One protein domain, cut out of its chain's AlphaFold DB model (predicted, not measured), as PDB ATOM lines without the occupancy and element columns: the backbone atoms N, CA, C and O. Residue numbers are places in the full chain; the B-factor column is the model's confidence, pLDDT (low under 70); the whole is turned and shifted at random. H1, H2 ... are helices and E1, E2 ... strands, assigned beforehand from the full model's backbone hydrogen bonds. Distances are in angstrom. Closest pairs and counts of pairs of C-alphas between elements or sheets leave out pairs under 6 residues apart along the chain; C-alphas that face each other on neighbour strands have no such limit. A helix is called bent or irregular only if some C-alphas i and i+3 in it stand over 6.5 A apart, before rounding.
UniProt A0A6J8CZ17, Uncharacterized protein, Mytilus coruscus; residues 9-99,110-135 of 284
ATOM      1  N   SER A   9     -26.199 -82.496 -19.502       85.94
ATOM      2  CA  SER A   9     -26.209 -81.888 -20.835       85.94
ATOM      3  C   SER A   9     -26.022 -80.378 -20.720       85.94
ATOM      4  O   SER A   9     -26.642 -79.753 -19.857       85.94
ATOM      5  N   LEU A  10     -25.207 -79.791 -21.597       79.69
ATOM      6  CA  LEU A  10     -25.176 -78.346 -21.806       79.69
ATOM      7  C   LEU A  10     -26.248 -77.995 -22.828       79.69
ATOM      8  O   LEU A  10     -26.331 -78.623 -23.885       79.69
ATOM      9  N   ARG A  11     -27.083 -77.009 -22.509       84.06
ATOM     10  CA  ARG A  11     -28.237 -76.634 -23.326       84.06
ATOM     11  C   ARG A  11     -28.124 -75.188 -23.769       84.06
ATOM     12  O   ARG A  11     -27.703 -74.343 -22.983       84.06
ATOM     13  N   SER A  12     -28.525 -74.925 -25.006       78.06
ATOM     14  CA  SER A  12     -28.733 -73.570 -25.503       78.06
ATOM     15  C   SER A  12     -30.208 -73.370 -25.794       78.06
ATOM     16  O   SER A  12     -30.897 -74.276 -26.272       78.06
ATOM     17  N   SER A  13     -30.678 -72.158 -25.520       76.31
ATOM     18  CA  SER A  13     -31.954 -71.698 -26.058       76.31
ATOM     19  C   SER A  13     -31.742 -71.369 -27.533       76.31
ATOM     20  O   SER A  13     -30.762 -70.701 -27.867       76.31
ATOM     21  N   ASP A  14     -32.603 -71.881 -28.407       68.75
ATOM     22  CA  ASP A  14     -32.693 -71.361 -29.771       68.75
ATOM     23  C   ASP A  14     -33.438 -70.013 -29.787       68.75
ATOM     24  O   ASP A  14     -33.974 -69.572 -28.765       68.75
ATOM     25  N   ASP A  15     -33.484 -69.357 -30.950       52.28
ATOM     26  CA  ASP A  15     -34.175 -68.069 -31.145       52.28
ATOM     27  C   ASP A  15     -35.678 -68.122 -30.790       52.28
ATOM     28  O   ASP A  15     -36.325 -67.086 -30.642       52.28
ATOM     29  N   PHE A  16     -36.241 -69.325 -30.617       63.81
ATOM     30  CA  PHE A  16     -37.632 -69.575 -30.238       63.81
ATOM     31  C   PHE A  16     -37.795 -69.959 -28.756       63.81
ATOM     32  O   PHE A  16     -38.893 -70.320 -28.328       63.81
ATOM     33  N   GLY A  17     -36.724 -69.887 -27.960       60.06
ATOM     34  CA  GLY A  17     -36.735 -70.194 -26.530       60.06
ATOM     35  C   GLY A  17     -36.804 -71.690 -26.203       60.06
ATOM     36  O   GLY A  17     -37.024 -72.051 -25.045       60.06
ATOM     37  N   VAL A  18     -36.615 -72.581 -27.184       69.94
ATOM     38  CA  VAL A  18     -36.599 -74.028 -26.948       69.94
ATOM     39  C   VAL A  18     -35.213 -74.439 -26.462       69.94
ATOM     40  O   VAL A  18     -34.207 -74.260 -27.147       69.94
ATOM     41  N   ASN A  19     -35.161 -75.023 -25.264       75.06
ATOM     42  CA  ASN A  19     -33.912 -75.360 -24.588       75.06
ATOM     43  C   ASN A  19     -33.406 -76.753 -25.015       75.06
ATOM     44  O   ASN A  19     -33.764 -77.778 -24.416       75.06
ATOM     45  N   LYS A  20     -32.598 -76.800 -26.079       81.69
ATOM     46  CA  LYS A  20     -32.104 -78.049 -26.682       81.69
ATOM     47  C   LYS A  20     -30.703 -78.403 -26.169       81.69
ATOM     48  O   LYS A  20     -29.886 -77.502 -25.977       81.69
ATOM     49  N   PRO A  21     -30.398 -79.695 -25.941       82.94
ATOM     50  CA  PRO A  21     -29.029 -80.139 -25.694       82.94
ATOM     51  C   PRO A  21     -28.112 -79.761 -26.861       82.94
ATOM     52  O   PRO A  21     -28.377 -80.125 -28.001       82.94
ATOM     53  N   CYS A  22     -27.029 -79.046 -26.564       84.31
ATOM     54  CA  CYS A  22     -25.940 -78.766 -27.501       84.31
ATOM     55  C   CYS A  22     -24.766 -79.715 -27.271       84.31
ATOM     56  O   CYS A  22     -24.119 -80.132 -28.221       84.31
ATOM     57  N   PHE A  23     -24.532 -80.099 -26.016       83.88
ATOM     58  CA  PHE A  23     -23.531 -81.093 -25.651       83.88
ATOM     59  C   PHE A  23     -24.118 -82.071 -24.643       83.88
ATOM     60  O   PHE A  23     -24.794 -81.662 -23.695       83.88
ATOM     61  N   ALA A  24     -23.831 -83.354 -24.819       89.75
ATOM     62  CA  ALA A  24     -23.912 -84.306 -23.721       89.75
ATOM     63  C   ALA A  24     -22.727 -84.080 -22.761       89.75
ATOM     64  O   ALA A  24     -21.704 -83.510 -23.154       89.75
ATOM     65  N   VAL A  25     -22.861 -84.504 -21.506       85.06
ATOM     66  CA  VAL A  25     -21.778 -84.456 -20.516       85.06
ATOM     67  C   VAL A  25     -21.688 -85.804 -19.820       85.06
ATOM     68  O   VAL A  25     -22.692 -86.282 -19.296       85.06
ATOM     69  N   GLU A  26     -20.481 -86.360 -19.786       93.06
ATOM     70  CA  GLU A  26     -20.164 -87.614 -19.107       93.06
ATOM     71  C   GLU A  26     -18.909 -87.446 -18.247       93.06
ATOM     72  O   GLU A  26     -17.904 -86.895 -18.695       93.06
ATOM     73  N   ILE A  27     -18.953 -87.913 -17.003       87.81
ATOM     74  CA  ILE A  27     -17.954 -87.664 -15.967       87.81
ATOM     75  C   ILE A  27     -17.493 -88.990 -15.363       87.81
ATOM     76  O   ILE A  27     -18.207 -89.699 -14.659       87.81
ATOM     77  N   LYS A  28     -16.208 -89.295 -15.527       87.81
ATOM     78  CA  LYS A  28     -15.554 -90.401 -14.825       87.81
ATOM     79  C   LYS A  28     -14.735 -89.875 -13.656       87.81
ATOM     80  O   LYS A  28     -13.627 -89.372 -13.827       87.81
ATOM     81  N   CYS A  29     -15.275 -90.068 -12.455       81.12
ATOM     82  CA  CYS A  29     -14.593 -89.824 -11.185       81.12
ATOM     83  C   CYS A  29     -14.421 -91.141 -10.408       81.12
ATOM     84  O   CYS A  29     -15.168 -91.420  -9.468       81.12
ATOM     85  N   PRO A  30     -13.493 -92.020 -10.824       70.81
ATOM     86  CA  PRO A  30     -13.263 -93.262 -10.102       70.81
ATOM     87  C   PRO A  30     -12.737 -92.965  -8.691       70.81
ATOM     88  O   PRO A  30     -11.774 -92.215  -8.524       70.81
ATOM     89  N   TYR A  31     -13.359 -93.570  -7.675       62.47
ATOM     90  CA  TYR A  31     -12.968 -93.394  -6.276       62.47
ATOM     91  C   TYR A  31     -11.501 -93.823  -6.075       62.47
ATOM     92  O   TYR A  31     -11.181 -94.998  -6.293       62.47
ATOM     93  N   PRO A  32     -10.595 -92.912  -5.672       61.09
ATOM     94  CA  PRO A  32      -9.210 -93.269  -5.414       61.09
ATOM     95  C   PRO A  32      -9.146 -94.111  -4.136       61.09
ATOM     96  O   PRO A  32      -9.361 -93.622  -3.029       61.09
ATOM     97  N   GLY A  33      -8.875 -95.404  -4.295       60.09
ATOM     98  CA  GLY A  33      -8.661 -96.326  -3.183       60.09
ATOM     99  C   GLY A  33      -7.174 -96.546  -2.911       60.09
ATOM    100  O   GLY A  33      -6.311 -96.147  -3.689       60.09
ATOM    101  N   ASN A  34      -6.860 -97.289  -1.848       55.16
ATOM    102  CA  ASN A  34      -5.472 -97.661  -1.530       55.16
ATOM    103  C   ASN A  34      -4.807 -98.535  -2.617       55.16
ATOM    104  O   ASN A  34      -3.584 -98.601  -2.683       55.16
ATOM    105  N   VAL A  35      -5.606 -99.199  -3.462       59.12
ATOM    106  CA  VAL A  35      -5.145-100.132  -4.509       59.12
ATOM    107  C   VAL A  35      -5.232 -99.523  -5.911       59.12
ATOM    108  O   VAL A  35      -4.372 -99.778  -6.750       59.12
ATOM    109  N   TYR A  36      -6.253 -98.704  -6.176       60.81
ATOM    110  CA  TYR A  36      -6.478 -98.095  -7.483       60.81
ATOM    111  C   TYR A  36      -6.287 -96.585  -7.395       60.81
ATOM    112  O   TYR A  36      -7.090 -95.879  -6.783       60.81
ATOM    113  N   LYS A  37      -5.221 -96.105  -8.035       61.50
ATOM    114  CA  LYS A  37      -4.994 -94.683  -8.281       61.50
ATOM    115  C   LYS A  37      -5.432 -94.381  -9.715       61.50
ATOM    116  O   LYS A  37      -4.835 -94.948 -10.636       61.50
ATOM    117  N   PRO A  38      -6.459 -93.538  -9.915       68.69
ATOM    118  CA  PRO A  38      -6.858 -93.109 -11.246       68.69
ATOM    119  C   PRO A  38      -5.664 -92.455 -11.938       68.69
ATOM    120  O   PRO A  38      -5.041 -91.561 -11.365       68.69
ATOM    121  N   LYS A  39      -5.319 -92.927 -13.136       77.94
ATOM    122  CA  LYS A  39      -4.266 -92.311 -13.949       77.94
ATOM    123  C   LYS A  39      -4.844 -91.125 -14.714       77.94
ATOM    124  O   LYS A  39      -6.022 -91.146 -15.063       77.94
ATOM    125  N   VAL A  40      -3.999 -90.145 -15.020       79.75
ATOM    126  CA  VAL A  40      -4.321 -89.134 -16.031       79.75
ATOM    127  C   VAL A  40      -4.476 -89.845 -17.377       79.75
ATOM    128  O   VAL A  40      -3.602 -90.615 -17.786       79.75
ATOM    129  N   TYR A  41      -5.603 -89.618 -18.045       80.00
ATOM    130  CA  TYR A  41      -5.851 -90.119 -19.391       80.00
ATOM    131  C   TYR A  41      -5.574 -88.998 -20.385       80.00
ATOM    132  O   TYR A  41      -6.273 -87.997 -20.363       80.00
ATOM    133  N   TYR A  42      -4.599 -89.179 -21.274       85.31
ATOM    134  CA  TYR A  42      -4.367 -88.270 -22.410       85.31
ATOM    135  C   TYR A  42      -5.029 -88.757 -23.705       85.31
ATOM    136  O   TYR A  42      -5.066 -88.043 -24.700       85.31
ATOM    137  N   GLU A  43      -5.593 -89.961 -23.670       86.06
ATOM    138  CA  GLU A  43      -6.401 -90.550 -24.732       86.06
ATOM    139  C   GLU A  43      -7.652 -91.161 -24.098       86.06
ATOM    140  O   GLU A  43      -7.562 -91.779 -23.028       86.06
ATOM    141  N   LEU A  44      -8.813 -91.029 -24.752       86.31
ATOM    142  CA  LEU A  44     -10.040 -91.658 -24.271       86.31
ATOM    143  C   LEU A  44      -9.903 -93.192 -24.331       86.31
ATOM    144  O   LEU A  44      -9.686 -93.748 -25.416       86.31
ATOM    145  N   PRO A  45     -10.121 -93.918 -23.219       89.00
ATOM    146  CA  PRO A  45     -10.211 -95.369 -23.260       89.00
ATOM    147  C   PRO A  45     -11.354 -95.824 -24.179       89.00
ATOM    148  O   PRO A  45     -12.526 -95.552 -23.924       89.00
ATOM    149  N   HIS A  46     -11.013 -96.557 -25.243       91.75
ATOM    150  CA  HIS A  46     -11.954 -96.981 -26.290       91.75
ATOM    151  C   HIS A  46     -13.173 -97.771 -25.777       91.75
ATOM    152  O   HIS A  46     -14.203 -97.828 -26.440       91.75
ATOM    153  N   ASN A  47     -13.095 -98.369 -24.585       91.25
ATOM    154  CA  ASN A  47     -14.222 -99.051 -23.948       91.25
ATOM    155  C   ASN A  47     -15.369 -98.104 -23.544       91.25
ATOM    156  O   ASN A  47     -16.472 -98.589 -23.307       91.25
ATOM    157  N   TYR A  48     -15.135 -96.789 -23.474       93.69
ATOM    158  CA  TYR A  48     -16.185 -95.794 -23.240       93.69
ATOM    159  C   TYR A  48     -16.880 -95.327 -24.527       93.69
ATOM    160  O   TYR A  48     -17.941 -94.718 -24.438       93.69
ATOM    161  N   VAL A  49     -16.357 -95.660 -25.715       95.75
ATOM    162  CA  VAL A  49     -16.925 -95.228 -27.010       95.75
ATOM    163  C   VAL A  49     -18.405 -95.610 -27.174       95.75
ATOM    164  O   VAL A  49     -19.205 -94.737 -27.508       95.75
ATOM    165  N   PRO A  50     -18.836 -96.856 -26.883       94.94
ATOM    166  CA  PRO A  50     -20.253 -97.199 -26.984       94.94
ATOM    167  C   PRO A  50     -21.138 -96.389 -26.036       94.94
ATOM    168  O   PRO A  50     -22.272 -96.081 -26.391       94.94
ATOM    169  N   GLN A  51     -20.621 -96.036 -24.853       95.38
ATOM    170  CA  GLN A  51     -21.352 -95.227 -23.885       95.38
ATOM    171  C   GLN A  51     -21.570 -93.810 -24.434       95.38
ATOM    172  O   GLN A  51     -22.715 -93.382 -24.565       95.38
ATOM    173  N   ILE A  52     -20.503 -93.121 -24.845       95.50
ATOM    174  CA  ILE A  52     -20.599 -91.730 -25.312       95.50
ATOM    175  C   ILE A  52     -21.457 -91.587 -26.579       95.50
ATOM    176  O   ILE A  52     -22.271 -90.669 -26.674       95.50
ATOM    177  N   LEU A  53     -21.358 -92.533 -27.526       97.19
ATOM    178  CA  LEU A  53     -22.196 -92.540 -28.730       97.19
ATOM    179  C   LEU A  53     -23.668 -92.785 -28.379       97.19
ATOM    180  O   LEU A  53     -24.556 -92.148 -28.946       97.19
ATOM    181  N   SER A  54     -23.940 -93.664 -27.411       96.69
ATOM    182  CA  SER A  54     -25.311 -93.934 -26.970       96.69
ATOM    183  C   SER A  54     -25.975 -92.723 -26.315       96.69
ATOM    184  O   SER A  54     -27.157 -92.466 -26.546       96.69
ATOM    185  N   GLU A  55     -25.218 -91.951 -25.538       95.94
ATOM    186  CA  GLU A  55     -25.705 -90.744 -24.871       95.94
ATOM    187  C   GLU A  55     -25.995 -89.625 -25.867       95.94
ATOM    188  O   GLU A  55     -27.082 -89.049 -25.823       95.94
ATOM    189  N   MET A  56     -25.089 -89.386 -26.819       95.25
ATOM    190  CA  MET A  56     -25.310 -88.449 -27.925       95.25
ATOM    191  C   MET A  56     -26.544 -88.825 -28.755       95.25
ATOM    192  O   MET A  56     -27.393 -87.975 -29.026       95.25
ATOM    193  N   SER A  57     -26.706 -90.116 -29.074       95.44
ATOM    194  CA  SER A  57     -27.856 -90.614 -29.834       95.44
ATOM    195  C   SER A  57     -29.188 -90.387 -29.109       95.44
ATOM    196  O   SER A  57     -30.152 -89.947 -29.735       95.44
ATOM    197  N   VAL A  58     -29.267 -90.659 -27.801       92.75
ATOM    198  CA  VAL A  58     -30.517 -90.503 -27.032       92.75
ATOM    199  C   VAL A  58     -30.824 -89.041 -26.716       92.75
ATOM    200  O   VAL A  58     -31.991 -88.651 -26.735       92.75
ATOM    201  N   LEU A  59     -29.805 -88.224 -26.440       90.12
ATOM    202  CA  LEU A  59     -29.975 -86.785 -26.224       90.12
ATOM    203  C   LEU A  59     -30.187 -86.000 -27.525       90.12
ATOM    204  O   LEU A  59     -30.497 -84.812 -27.457       90.12
ATOM    205  N   VAL A  60     -30.057 -86.661 -28.680       91.94
ATOM    206  CA  VAL A  60     -30.179 -86.066 -30.017       91.94
ATOM    207  C   VAL A  60     -29.219 -84.880 -30.163       91.94
ATOM    208  O   VAL A  60     -29.605 -83.771 -30.527       91.94
ATOM    209  N   THR A  61     -27.951 -85.122 -29.831       91.19
ATOM    210  CA  THR A  61     -26.856 -84.163 -29.991       91.19
ATOM    211  C   THR A  61     -25.698 -84.793 -30.757       91.19
ATOM    212  O   THR A  61     -25.521 -86.009 -30.737       91.19
ATOM    213  N   ASN A  62     -24.906 -83.956 -31.426       94.44
ATOM    214  CA  ASN A  62     -23.756 -84.384 -32.218       94.44
ATOM    215  C   ASN A  62     -22.431 -84.289 -31.463       94.44
ATOM    216  O   ASN A  62     -21.417 -84.684 -32.023       94.44
ATOM    217  N   SER A  63     -22.427 -83.769 -30.236       93.31
ATOM    218  CA  SER A  63     -21.189 -83.567 -29.488       93.31
ATOM    219  C   SER A  63     -21.359 -83.898 -28.008       93.31
ATOM    220  O   SER A  63     -22.432 -83.729 -27.414       93.31
ATOM    221  N   ILE A  64     -20.271 -84.349 -27.392       93.56
ATOM    222  CA  ILE A  64     -20.186 -84.670 -25.968       93.56
ATOM    223  C   ILE A  64     -18.891 -84.129 -25.374       93.56
ATOM    224  O   ILE A  64     -17.843 -84.130 -26.023       93.56
ATOM    225  N   ILE A  65     -18.971 -83.694 -24.120       92.25
ATOM    226  CA  ILE A  65     -17.803 -83.426 -23.288       92.25
ATOM    227  C   ILE A  65     -17.642 -84.604 -22.334       92.25
ATOM    228  O   ILE A  65     -18.524 -84.881 -21.521       92.25
ATOM    229  N   PHE A  66     -16.507 -85.287 -22.431       90.56
ATOM    230  CA  PHE A  66     -16.149 -86.393 -21.555       90.56
ATOM    231  C   PHE A  66     -15.039 -85.962 -20.597       90.56
ATOM    232  O   PHE A  66     -13.975 -85.508 -21.023       90.56
ATOM    233  N   LEU A  67     -15.284 -86.106 -19.299       90.69
ATOM    234  CA  LEU A  67     -14.389 -85.662 -18.240       90.69
ATOM    235  C   LEU A  67     -13.775 -86.864 -17.527       90.69
ATOM    236  O   LEU A  67     -14.480 -87.778 -17.100       90.69
ATOM    237  N   CYS A  68     -12.465 -86.830 -17.318       85.31
ATOM    238  CA  CYS A  68     -11.748 -87.804 -16.503       85.31
ATOM    239  C   CYS A  68     -11.044 -87.118 -15.343       85.31
ATOM    240  O   CYS A  68     -10.091 -86.372 -15.551       85.31
ATOM    241  N   TYR A  69     -11.466 -87.426 -14.120       84.38
ATOM    242  CA  TYR A  69     -10.778 -86.979 -12.917       84.38
ATOM    243  C   TYR A  69      -9.649 -87.939 -12.522       84.38
ATOM    244  O   TYR A  69      -9.817 -89.163 -12.498       84.38
ATOM    245  N   SER A  70      -8.520 -87.360 -12.123       82.00
ATOM    246  CA  SER A  70      -7.437 -88.029 -11.411       82.00
ATOM    247  C   SER A  70      -6.918 -87.156 -10.262       82.00
ATOM    248  O   SER A  70      -7.243 -85.973 -10.148       82.00
ATOM    249  N   LEU A  71      -6.068 -87.734  -9.410       79.00
ATOM    250  CA  LEU A  71      -5.426 -86.978  -8.327       79.00
ATOM    251  C   LEU A  71      -4.485 -85.877  -8.839       79.00
ATOM    252  O   LEU A  71      -4.205 -84.945  -8.093       79.00
ATOM    253  N   GLU A  72      -3.990 -85.993 -10.071       79.56
ATOM    254  CA  GLU A  72      -3.029 -85.056 -10.664       79.56
ATOM    255  C   GLU A  72      -3.739 -83.957 -11.457       79.56
ATOM    256  O   GLU A  72      -3.406 -82.780 -11.319       79.56
ATOM    257  N   SER A  73      -4.748 -84.325 -12.244       79.88
ATOM    258  CA  SER A  73      -5.522 -83.395 -13.067       79.88
ATOM    259  C   SER A  73      -6.887 -83.947 -13.479       79.88
ATOM    260  O   SER A  73      -7.153 -85.152 -13.414       79.88
ATOM    261  N   THR A  74      -7.763 -83.040 -13.907       84.12
ATOM    262  CA  THR A  74      -9.003 -83.347 -14.623       84.12
ATOM    263  C   THR A  74      -8.811 -83.067 -16.105       84.12
ATOM    264  O   THR A  74      -8.469 -81.948 -16.491       84.12
ATOM    265  N   ILE A  75      -9.063 -84.077 -16.928       84.44
ATOM    266  CA  ILE A  75      -8.923 -84.010 -18.379       84.44
ATOM    267  C   ILE A  75     -10.295 -83.896 -19.037       84.44
ATOM    268  O   ILE A  75     -11.222 -84.614 -18.662       84.44
ATOM    269  N   TYR A  76     -10.400 -83.021 -20.034       87.50
ATOM    270  CA  TYR A  76     -11.596 -82.788 -20.834       87.50
ATOM    271  C   TYR A  76     -11.353 -83.248 -22.265       87.50
ATOM    272  O   TYR A  76     -10.441 -82.759 -22.936       87.50
ATOM    273  N   PHE A  77     -12.211 -84.136 -22.749       90.69
ATOM    274  CA  PHE A  77     -12.266 -84.542 -24.143       90.69
ATOM    275  C   PHE A  77     -13.544 -84.019 -24.789       90.69
ATOM    276  O   PHE A  77     -14.623 -84.125 -24.209       90.69
ATOM    277  N   GLY A  78     -13.422 -83.481 -25.995       91.00
ATOM    278  CA  GLY A  78     -14.540 -83.257 -26.900       91.00
ATOM    279  C   GLY A  78     -14.622 -84.418 -27.866       91.00
ATOM    280  O   GLY A  78     -13.589 -84.843 -28.379       91.00
ATOM    281  N   ALA A  79     -15.819 -84.933 -28.103       95.00
ATOM    282  CA  ALA A  79     -16.033 -85.953 -29.116       95.00
ATOM    283  C   ALA A  79     -17.268 -85.635 -29.953       95.00
ATOM    284  O   ALA A  79     -18.273 -85.158 -29.417       95.00
ATOM    285  N   ASP A  80     -17.180 -85.947 -31.242       96.06
ATOM    286  CA  ASP A  80     -18.277 -85.799 -32.194       96.06
ATOM    287  C   ASP A  80     -18.962 -87.134 -32.479       96.06
ATOM    288  O   ASP A  80     -18.357 -88.209 -32.431       96.06
ATOM    289  N   PHE A  81     -20.254 -87.079 -32.776       97.25
ATOM    290  CA  PHE A  81     -21.066 -88.255 -33.025       97.25
ATOM    291  C   PHE A  81     -20.697 -88.920 -34.354       97.25
ATOM    292  O   PHE A  81     -20.848 -88.339 -35.428       97.25
ATOM    293  N   ASP A  82     -20.286 -90.187 -34.285       97.62
ATOM    294  CA  ASP A  82     -20.053 -91.028 -35.457       97.62
ATOM    295  C   ASP A  82     -21.251 -91.956 -35.681       97.62
ATOM    296  O   ASP A  82     -21.395 -93.009 -35.049       97.62
ATOM    297  N   SER A  83     -22.117 -91.549 -36.608       96.50
ATOM    298  CA  SER A  83     -23.300 -92.321 -37.003       96.50
ATOM    299  C   SER A  83     -22.951 -93.693 -37.589       96.50
ATOM    300  O   SER A  83     -23.622 -94.676 -37.282       96.50
ATOM    301  N   MET A  84     -21.867 -93.802 -38.364       96.31
ATOM    302  CA  MET A  84     -21.465 -95.058 -39.000       96.31
ATOM    303  C   MET A  84     -20.963 -96.078 -37.979       96.31
ATOM    304  O   MET A  84     -21.253 -97.276 -38.089       96.31
ATOM    305  N   LEU A  85     -20.177 -95.633 -36.998       96.19
ATOM    306  CA  LEU A  85     -19.727 -96.486 -35.906       96.19
ATOM    307  C   LEU A  85     -20.900 -96.855 -34.992       96.19
ATOM    308  O   LEU A  85     -21.023 -98.016 -34.589       96.19
ATOM    309  N   TRP A  86     -21.793 -95.905 -34.715       96.62
ATOM    310  CA  TRP A  86     -22.989 -96.143 -33.912       96.62
ATOM    311  C   TRP A  86     -23.923 -97.192 -34.530       96.62
ATOM    312  O   TRP A  86     -24.332 -98.127 -33.838       96.62
ATOM    313  N   ASP A  87     -24.187 -97.122 -35.833       96.00
ATOM    314  CA  ASP A  87     -25.020 -98.103 -36.538       96.00
ATOM    315  C   ASP A  87     -24.426 -99.518 -36.468       96.00
ATOM    316  O   ASP A  87     -25.147-100.509 -36.278       96.00
ATOM    317  N   GLN A  88     -23.097 -99.636 -36.543       94.31
ATOM    318  CA  GLN A  88     -22.406-100.914 -36.358       94.31
ATOM    319  C   GLN A  88     -22.555-101.442 -34.922       94.31
ATOM    320  O   GLN A  88     -22.798-102.639 -34.732       94.31
ATOM    321  N   ILE A  89     -22.448-100.573 -33.908       93.25
ATOM    322  CA  ILE A  89     -22.687-100.928 -32.499       93.25
ATOM    323  C   ILE A  89     -24.127-101.418 -32.317       93.25
ATOM    324  O   ILE A  89     -24.348-102.502 -31.772       93.25
ATOM    325  N   MET A  90     -25.109-100.669 -32.818       93.38
ATOM    326  CA  MET A  90     -26.527-101.008 -32.695       93.38
ATOM    327  C   MET A  90     -26.885-102.303 -33.419       93.38
ATOM    328  O   MET A  90     -27.631-103.121 -32.877       93.38
ATOM    329  N   THR A  91     -26.290-102.550 -34.587       90.94
ATOM    330  CA  THR A  91     -26.438-103.819 -35.310       90.94
ATOM    331  C   THR A  91     -25.965-104.997 -34.456       90.94
ATOM    332  O   THR A  91     -26.677-105.996 -34.332       90.94
ATOM    333  N   ARG A  92     -24.808-104.878 -33.789       87.50
ATOM    334  CA  ARG A  92     -24.314-105.918 -32.869       87.50
ATOM    335  C   ARG A  92     -25.214-106.092 -31.650       87.50
ATOM    336  O   ARG A  92     -25.508-107.222 -31.264       87.50
ATOM    337  N   ILE A  93     -25.679-104.995 -31.049       88.12
ATOM    338  CA  ILE A  93     -26.612-105.049 -29.915       88.12
ATOM    339  C   ILE A  93     -27.887-105.795 -30.326       88.12
ATOM    340  O   ILE A  93     -28.322-106.688 -29.602       88.12
ATOM    341  N   ALA A  94     -28.447-105.504 -31.500       88.00
ATOM    342  CA  ALA A  94     -29.630-106.183 -32.022       88.00
ATOM    343  C   ALA A  94     -29.383-107.679 -32.296       88.00
ATOM    344  O   ALA A  94     -30.240-108.509 -31.995       88.00
ATOM    345  N   GLN A  95     -28.207-108.056 -32.802       85.44
ATOM    346  CA  GLN A  95     -27.845-109.465 -32.994       85.44
ATOM    347  C   GLN A  95     -27.770-110.236 -31.667       85.44
ATOM    348  O   GLN A  95     -28.214-111.386 -31.597       85.44
ATOM    349  N   CYS A  96     -27.242-109.601 -30.618       84.00
ATOM    350  CA  CYS A  96     -27.088-110.205 -29.295       84.00
ATOM    351  C   CYS A  96     -28.397-110.230 -28.492       84.00
ATOM    352  O   CYS A  96     -28.715-111.245 -27.875       84.00
ATOM    353  N   TYR A  97     -29.154-109.132 -28.508       84.38
ATOM    354  CA  TYR A  97     -30.261-108.866 -27.579       84.38
ATOM    355  C   TYR A  97     -31.620-108.638 -28.258       84.38
ATOM    356  O   TYR A  97     -32.619-108.425 -27.581       84.38
ATOM    357  N   GLY A  98     -31.696-108.676 -29.591       80.94
ATOM    358  CA  GLY A  98     -32.937-108.422 -30.335       80.94
ATOM    359  C   GLY A  98     -33.913-109.601 -30.380       80.94
ATOM    360  O   GLY A  98     -35.020-109.460 -30.892       80.94
ATOM    361  N   LYS A  99     -33.529-110.777 -29.868       83.62
ATOM    362  CA  LYS A  99     -34.377-111.982 -29.847       83.62
ATOM    363  C   LYS A  99     -35.125-112.070 -28.517       83.62
ATOM    364  O   LYS A  99     -34.518-111.882 -27.476       83.62
ATOM    365  N   SER A 110     -15.577-113.598 -32.690       85.31
ATOM    366  CA  SER A 110     -14.324-113.803 -33.433       85.31
ATOM    367  C   SER A 110     -13.751-112.514 -34.028       85.31
ATOM    368  O   SER A 110     -12.544-112.399 -34.209       85.31
ATOM    369  N   ASP A 111     -14.608-111.535 -34.304       86.25
ATOM    370  CA  ASP A 111     -14.284-110.247 -34.921       86.25
ATOM    371  C   ASP A 111     -14.093-109.108 -33.899       86.25
ATOM    372  O   ASP A 111     -13.951-107.943 -34.270       86.25
ATOM    373  N   LEU A 112     -14.058-109.425 -32.597       86.00
ATOM    374  CA  LEU A 112     -13.944-108.430 -31.527       86.00
ATOM    375  C   LEU A 112     -12.718-107.523 -31.690       86.00
ATOM    376  O   LEU A 112     -12.811-106.327 -31.432       86.00
ATOM    377  N   LYS A 113     -11.581-108.078 -32.127       89.31
ATOM    378  CA  LYS A 113     -10.346-107.305 -32.325       89.31
ATOM    379  C   LYS A 113     -10.515-106.229 -33.391       89.31
ATOM    380  O   LYS A 113     -10.167-105.084 -33.146       89.31
ATOM    381  N   GLU A 114     -11.083-106.587 -34.540       90.94
ATOM    382  CA  GLU A 114     -11.349-105.632 -35.620       90.94
ATOM    383  C   GLU A 114     -12.277-104.514 -35.131       90.94
ATOM    384  O   GLU A 114     -12.047-103.334 -35.383       90.94
ATOM    385  N   PHE A 115     -13.296-104.879 -34.353       90.19
ATOM    386  CA  PHE A 115     -14.229-103.912 -33.794       90.19
ATOM    387  C   PHE A 115     -13.587-102.980 -32.757       90.19
ATOM    388  O   PHE A 115     -13.867-101.784 -32.734       90.19
ATOM    389  N   GLN A 116     -12.694-103.508 -31.919       91.94
ATOM    390  CA  GLN A 116     -11.904-102.703 -30.989       91.94
ATOM    391  C   GLN A 116     -10.981-101.730 -31.719       91.94
ATOM    392  O   GLN A 116     -10.861-100.590 -31.279       91.94
ATOM    393  N   GLU A 117     -10.373-102.135 -32.835       95.00
ATOM    394  CA  GLU A 117      -9.560-101.227 -33.649       95.00
ATOM    395  C   GLU A 117     -10.395-100.094 -34.254       95.00
ATOM    396  O   GLU A 117      -9.953 -98.951 -34.223       95.00
ATOM    397  N   LYS A 118     -11.638-100.351 -34.685       95.06
ATOM    398  CA  LYS A 118     -12.557 -99.280 -35.122       95.06
ATOM    399  C   LYS A 118     -12.840 -98.264 -34.011       95.06
ATOM    400  O   LYS A 118     -12.775 -97.065 -34.252       95.06
ATOM    401  N   MET A 119     -13.097 -98.726 -32.783       95.75
ATOM    402  CA  MET A 119     -13.309 -97.824 -31.640       95.75
ATOM    403  C   MET A 119     -12.043 -97.036 -31.277       95.75
ATOM    404  O   MET A 119     -12.127 -95.855 -30.959       95.75
ATOM    405  N   LYS A 120     -10.862 -97.662 -31.346       95.31
ATOM    406  CA  LYS A 120      -9.585 -96.961 -31.141       95.31
ATOM    407  C   LYS A 120      -9.318 -95.929 -32.230       95.31
ATOM    408  O   LYS A 120      -8.770 -94.877 -31.927       95.31
ATOM    409  N   GLN A 121      -9.676 -96.233 -33.475       95.38
ATOM    410  CA  GLN A 121      -9.530 -95.309 -34.591       95.38
ATOM    411  C   GLN A 121     -10.436 -94.089 -34.403       95.38
ATOM    412  O   GLN A 121      -9.958 -92.966 -34.488       95.38
ATOM    413  N   TYR A 122     -11.690 -94.296 -33.990       96.62
ATOM    414  CA  TYR A 122     -12.581 -93.204 -33.593       96.62
ATOM    415  C   TYR A 122     -11.992 -92.340 -32.464       96.62
ATOM    416  O   TYR A 122     -12.010 -91.117 -32.560       96.62
ATOM    417  N   CYS A 123     -11.380 -92.952 -31.438       94.25
ATOM    418  CA  CYS A 123     -10.688 -92.191 -30.388       94.25
ATOM    419  C   CYS A 123      -9.547 -91.301 -30.908       94.25
ATOM    420  O   CYS A 123      -9.183 -90.352 -30.224       94.25
ATOM    421  N   LYS A 124      -8.951 -91.614 -32.064       93.12
ATOM    422  CA  LYS A 124      -7.881 -90.809 -32.669       93.12
ATOM    423  C   LYS A 124      -8.420 -89.729 -33.599       93.12
ATOM    424  O   LYS A 124      -7.871 -88.635 -33.629       93.12
ATOM    425  N   ASP A 125      -9.463 -90.054 -34.355       93.06
ATOM    426  CA  ASP A 125      -9.935 -89.216 -35.459       93.06
ATOM    427  C   ASP A 125     -10.997 -88.203 -35.023       93.06
ATOM    428  O   ASP A 125     -11.102 -87.128 -35.609       93.06
ATOM    429  N   SER A 126     -11.800 -88.549 -34.016       91.19
ATOM    430  CA  SER A 126     -13.020 -87.808 -33.658       91.19
ATOM    431  C   SER A 126     -13.041 -87.326 -32.213       91.19
ATOM    432  O   SER A 126     -14.037 -86.746 -31.781       91.19
ATOM    433  N   ILE A 127     -11.973 -87.581 -31.453       91.94
ATOM    434  CA  ILE A 127     -11.855 -87.151 -30.062       91.94
ATOM    435  C   ILE A 127     -10.667 -86.217 -29.920       91.94
ATOM    436  O   ILE A 127      -9.538 -86.552 -30.272       91.94
ATOM    437  N   GLN A 128     -10.927 -85.052 -29.345       92.31
ATOM    438  CA  GLN A 128      -9.932 -84.028 -29.097       92.31
ATOM    439  C   GLN A 128      -9.763 -83.802 -27.598       92.31
ATOM    440  O   GLN A 128     -10.734 -83.614 -26.868       92.31
ATOM    441  N   LEU A 129      -8.513 -83.748 -27.141       88.88
ATOM    442  CA  LEU A 129      -8.174 -83.201 -25.831       88.88
ATOM    443  C   LEU A 129      -8.445 -81.687 -25.840       88.88
ATOM    444  O   LEU A 129      -7.758 -80.941 -26.536       88.88
ATOM    445  N   ILE A 130      -9.450 -81.233 -25.091       88.81
ATOM    446  CA  ILE A 130      -9.832 -79.814 -25.013       88.81
ATOM    447  C   ILE A 130      -8.968 -79.093 -23.985       88.81
ATOM    448  O   ILE A 130      -8.449 -78.010 -24.248       88.81
ATOM    449  N   ALA A 131      -8.865 -79.668 -22.788       78.25
ATOM    450  CA  ALA A 131      -8.214 -79.022 -21.663       78.25
ATOM    451  C   ALA A 131      -7.724 -80.039 -20.634       78.25
ATOM    452  O   ALA A 131      -8.320 -81.098 -20.432       78.25
ATOM    453  N   GLU A 132      -6.676 -79.640 -19.929       86.50
ATOM    454  CA  GLU A 132      -6.236 -80.248 -18.686       86.50
ATOM    455  C   GLU A 132      -6.301 -79.189 -17.589       86.50
ATOM    456  O   GLU A 132      -5.751 -78.095 -17.726       86.50
ATOM    457  N   VAL A 133      -6.982 -79.516 -16.496       77.69
ATOM    458  CA  VAL A 133      -7.060 -78.668 -15.310       77.69
ATOM    459  C   VAL A 133      -6.340 -79.390 -14.175       77.69
ATOM    460  O   VAL A 133      -6.857 -80.402 -13.694       77.69
ATOM    461  N   PRO A 134      -5.161 -78.913 -13.735       73.56
ATOM    462  CA  PRO A 134      -4.436 -79.522 -12.629       73.56
ATOM    463  C   PRO A 134      -5.286 -79.580 -11.360       73.56
ATOM    464  O   PRO A 134      -5.951 -78.608 -10.989       73.56
ATOM    465  N   SER A 135      -5.238 -80.715 -10.674       74.75
ATOM    466  CA  SER A 135      -5.883 -80.889  -9.381       74.75
ATOM    467  C   SER A 135      -5.102 -80.086  -8.346       74.75
ATOM    468  O   SER A 135      -3.932 -80.351  -8.068       74.75
TER     469      SER A 135
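What this domain is: This is residues 9 to 99 and 110 to 135 of the 284 residues of an uncharacterized protein of Mytilus coruscus (UniProt A0A6J8CZ17). A strongly twisted sheet of five strands, curled like part of a barrel, has helix H1 packed along the strands over one of its faces. H2 and H3 pack on H1, H3 also grazing the sheet with its residues 121 to 125, and residues 91 to 99, of which 91 to 97 belong to H2, stick out; at one edge of the sheet E1 makes a hairpin with E2, which bends at residue 22, and the centre of E1 lies 17.6 A from the mean of all C-alphas. The printed part has 117 residues, with three named helices and five named strands in the order E1, E2, H1, E3, E4, H2, H3, E5. The sheet is mixed, in the order E1, E2, E3, E4, E5, and the class is mixed, helices and strands. The whole is only just compact, close to loose, with a radius of gyration of the C-alphas of 16.0 A and spans of 50 by 43 by 27 A.

Where its parts are: E1, residues 9 to 13, begins at C-alpha 9, (-26.209, -81.888, -20.835). E2, residues 19 to 28, is 25.7 A long and bends by 60 degrees at residue 22. E3 is residues 63 to 69, 19.9 A; E4 is residues 73 to 80, 23.1 A; E5, residues 127 to 134, is 20.4 A and ends at C-alpha 134, (-4.436, -79.522, -12.629). H1 is residues 46 to 59, 20.7 A, and irregular, with C-alphas 47 and 50 7.0 A apart. H2 is residues 83 to 97, 20.3 A, and H3 residues 112 to 125, 20.0 A.

How they stand to each other: E2 pairs with E1 over residues 19 to 24, antiparallel, N 10 to O 23 being 2.8 A, and with E3 over residues 24 to 28, parallel, N 28 to O 67 being 2.8 A. E3 and E4 form an antiparallel hairpin, N 66 to O 77 being 2.8 A; E4 and E5 are antiparallel, N 74 to O 133 being 2.8 A. H1 is on the sheet, over E2 and E3, at a height of 8.6 A, making two layers, a sheet with a helix on one face. E2, H1 and E3 form a strand-helix-strand unit, two parallel neighbour strands with a helix between, with a right-handed crossover. H1 touches H2 with residues 50 to 54 alone, about perpendicular at 82 degrees; the closest C-alphas, of Leu 53 and Trp 86, are 6.4 A apart. H1 touches H3, the closest C-alphas being those of His 46 and Lys 120, 5.4 A. H3 only grazes the sheet, with residues 121 to 125. Every O i to N i+4 pair is within hydrogen-bond range in H2 and H3, and 8 of 10 in H1.

The domain as a whole: The C-alphas of Phe 16 and Val 35, the two farthest apart, are 51.5 A apart. Residues 100 to 109 are not printed, and C-alphas 99 and 110 across the cut are 20.5 A apart. The link from E2 to H1, residues 29 to 45, is long. The pLDDT is under 70 in residues 14 to 18 and 31 to 38.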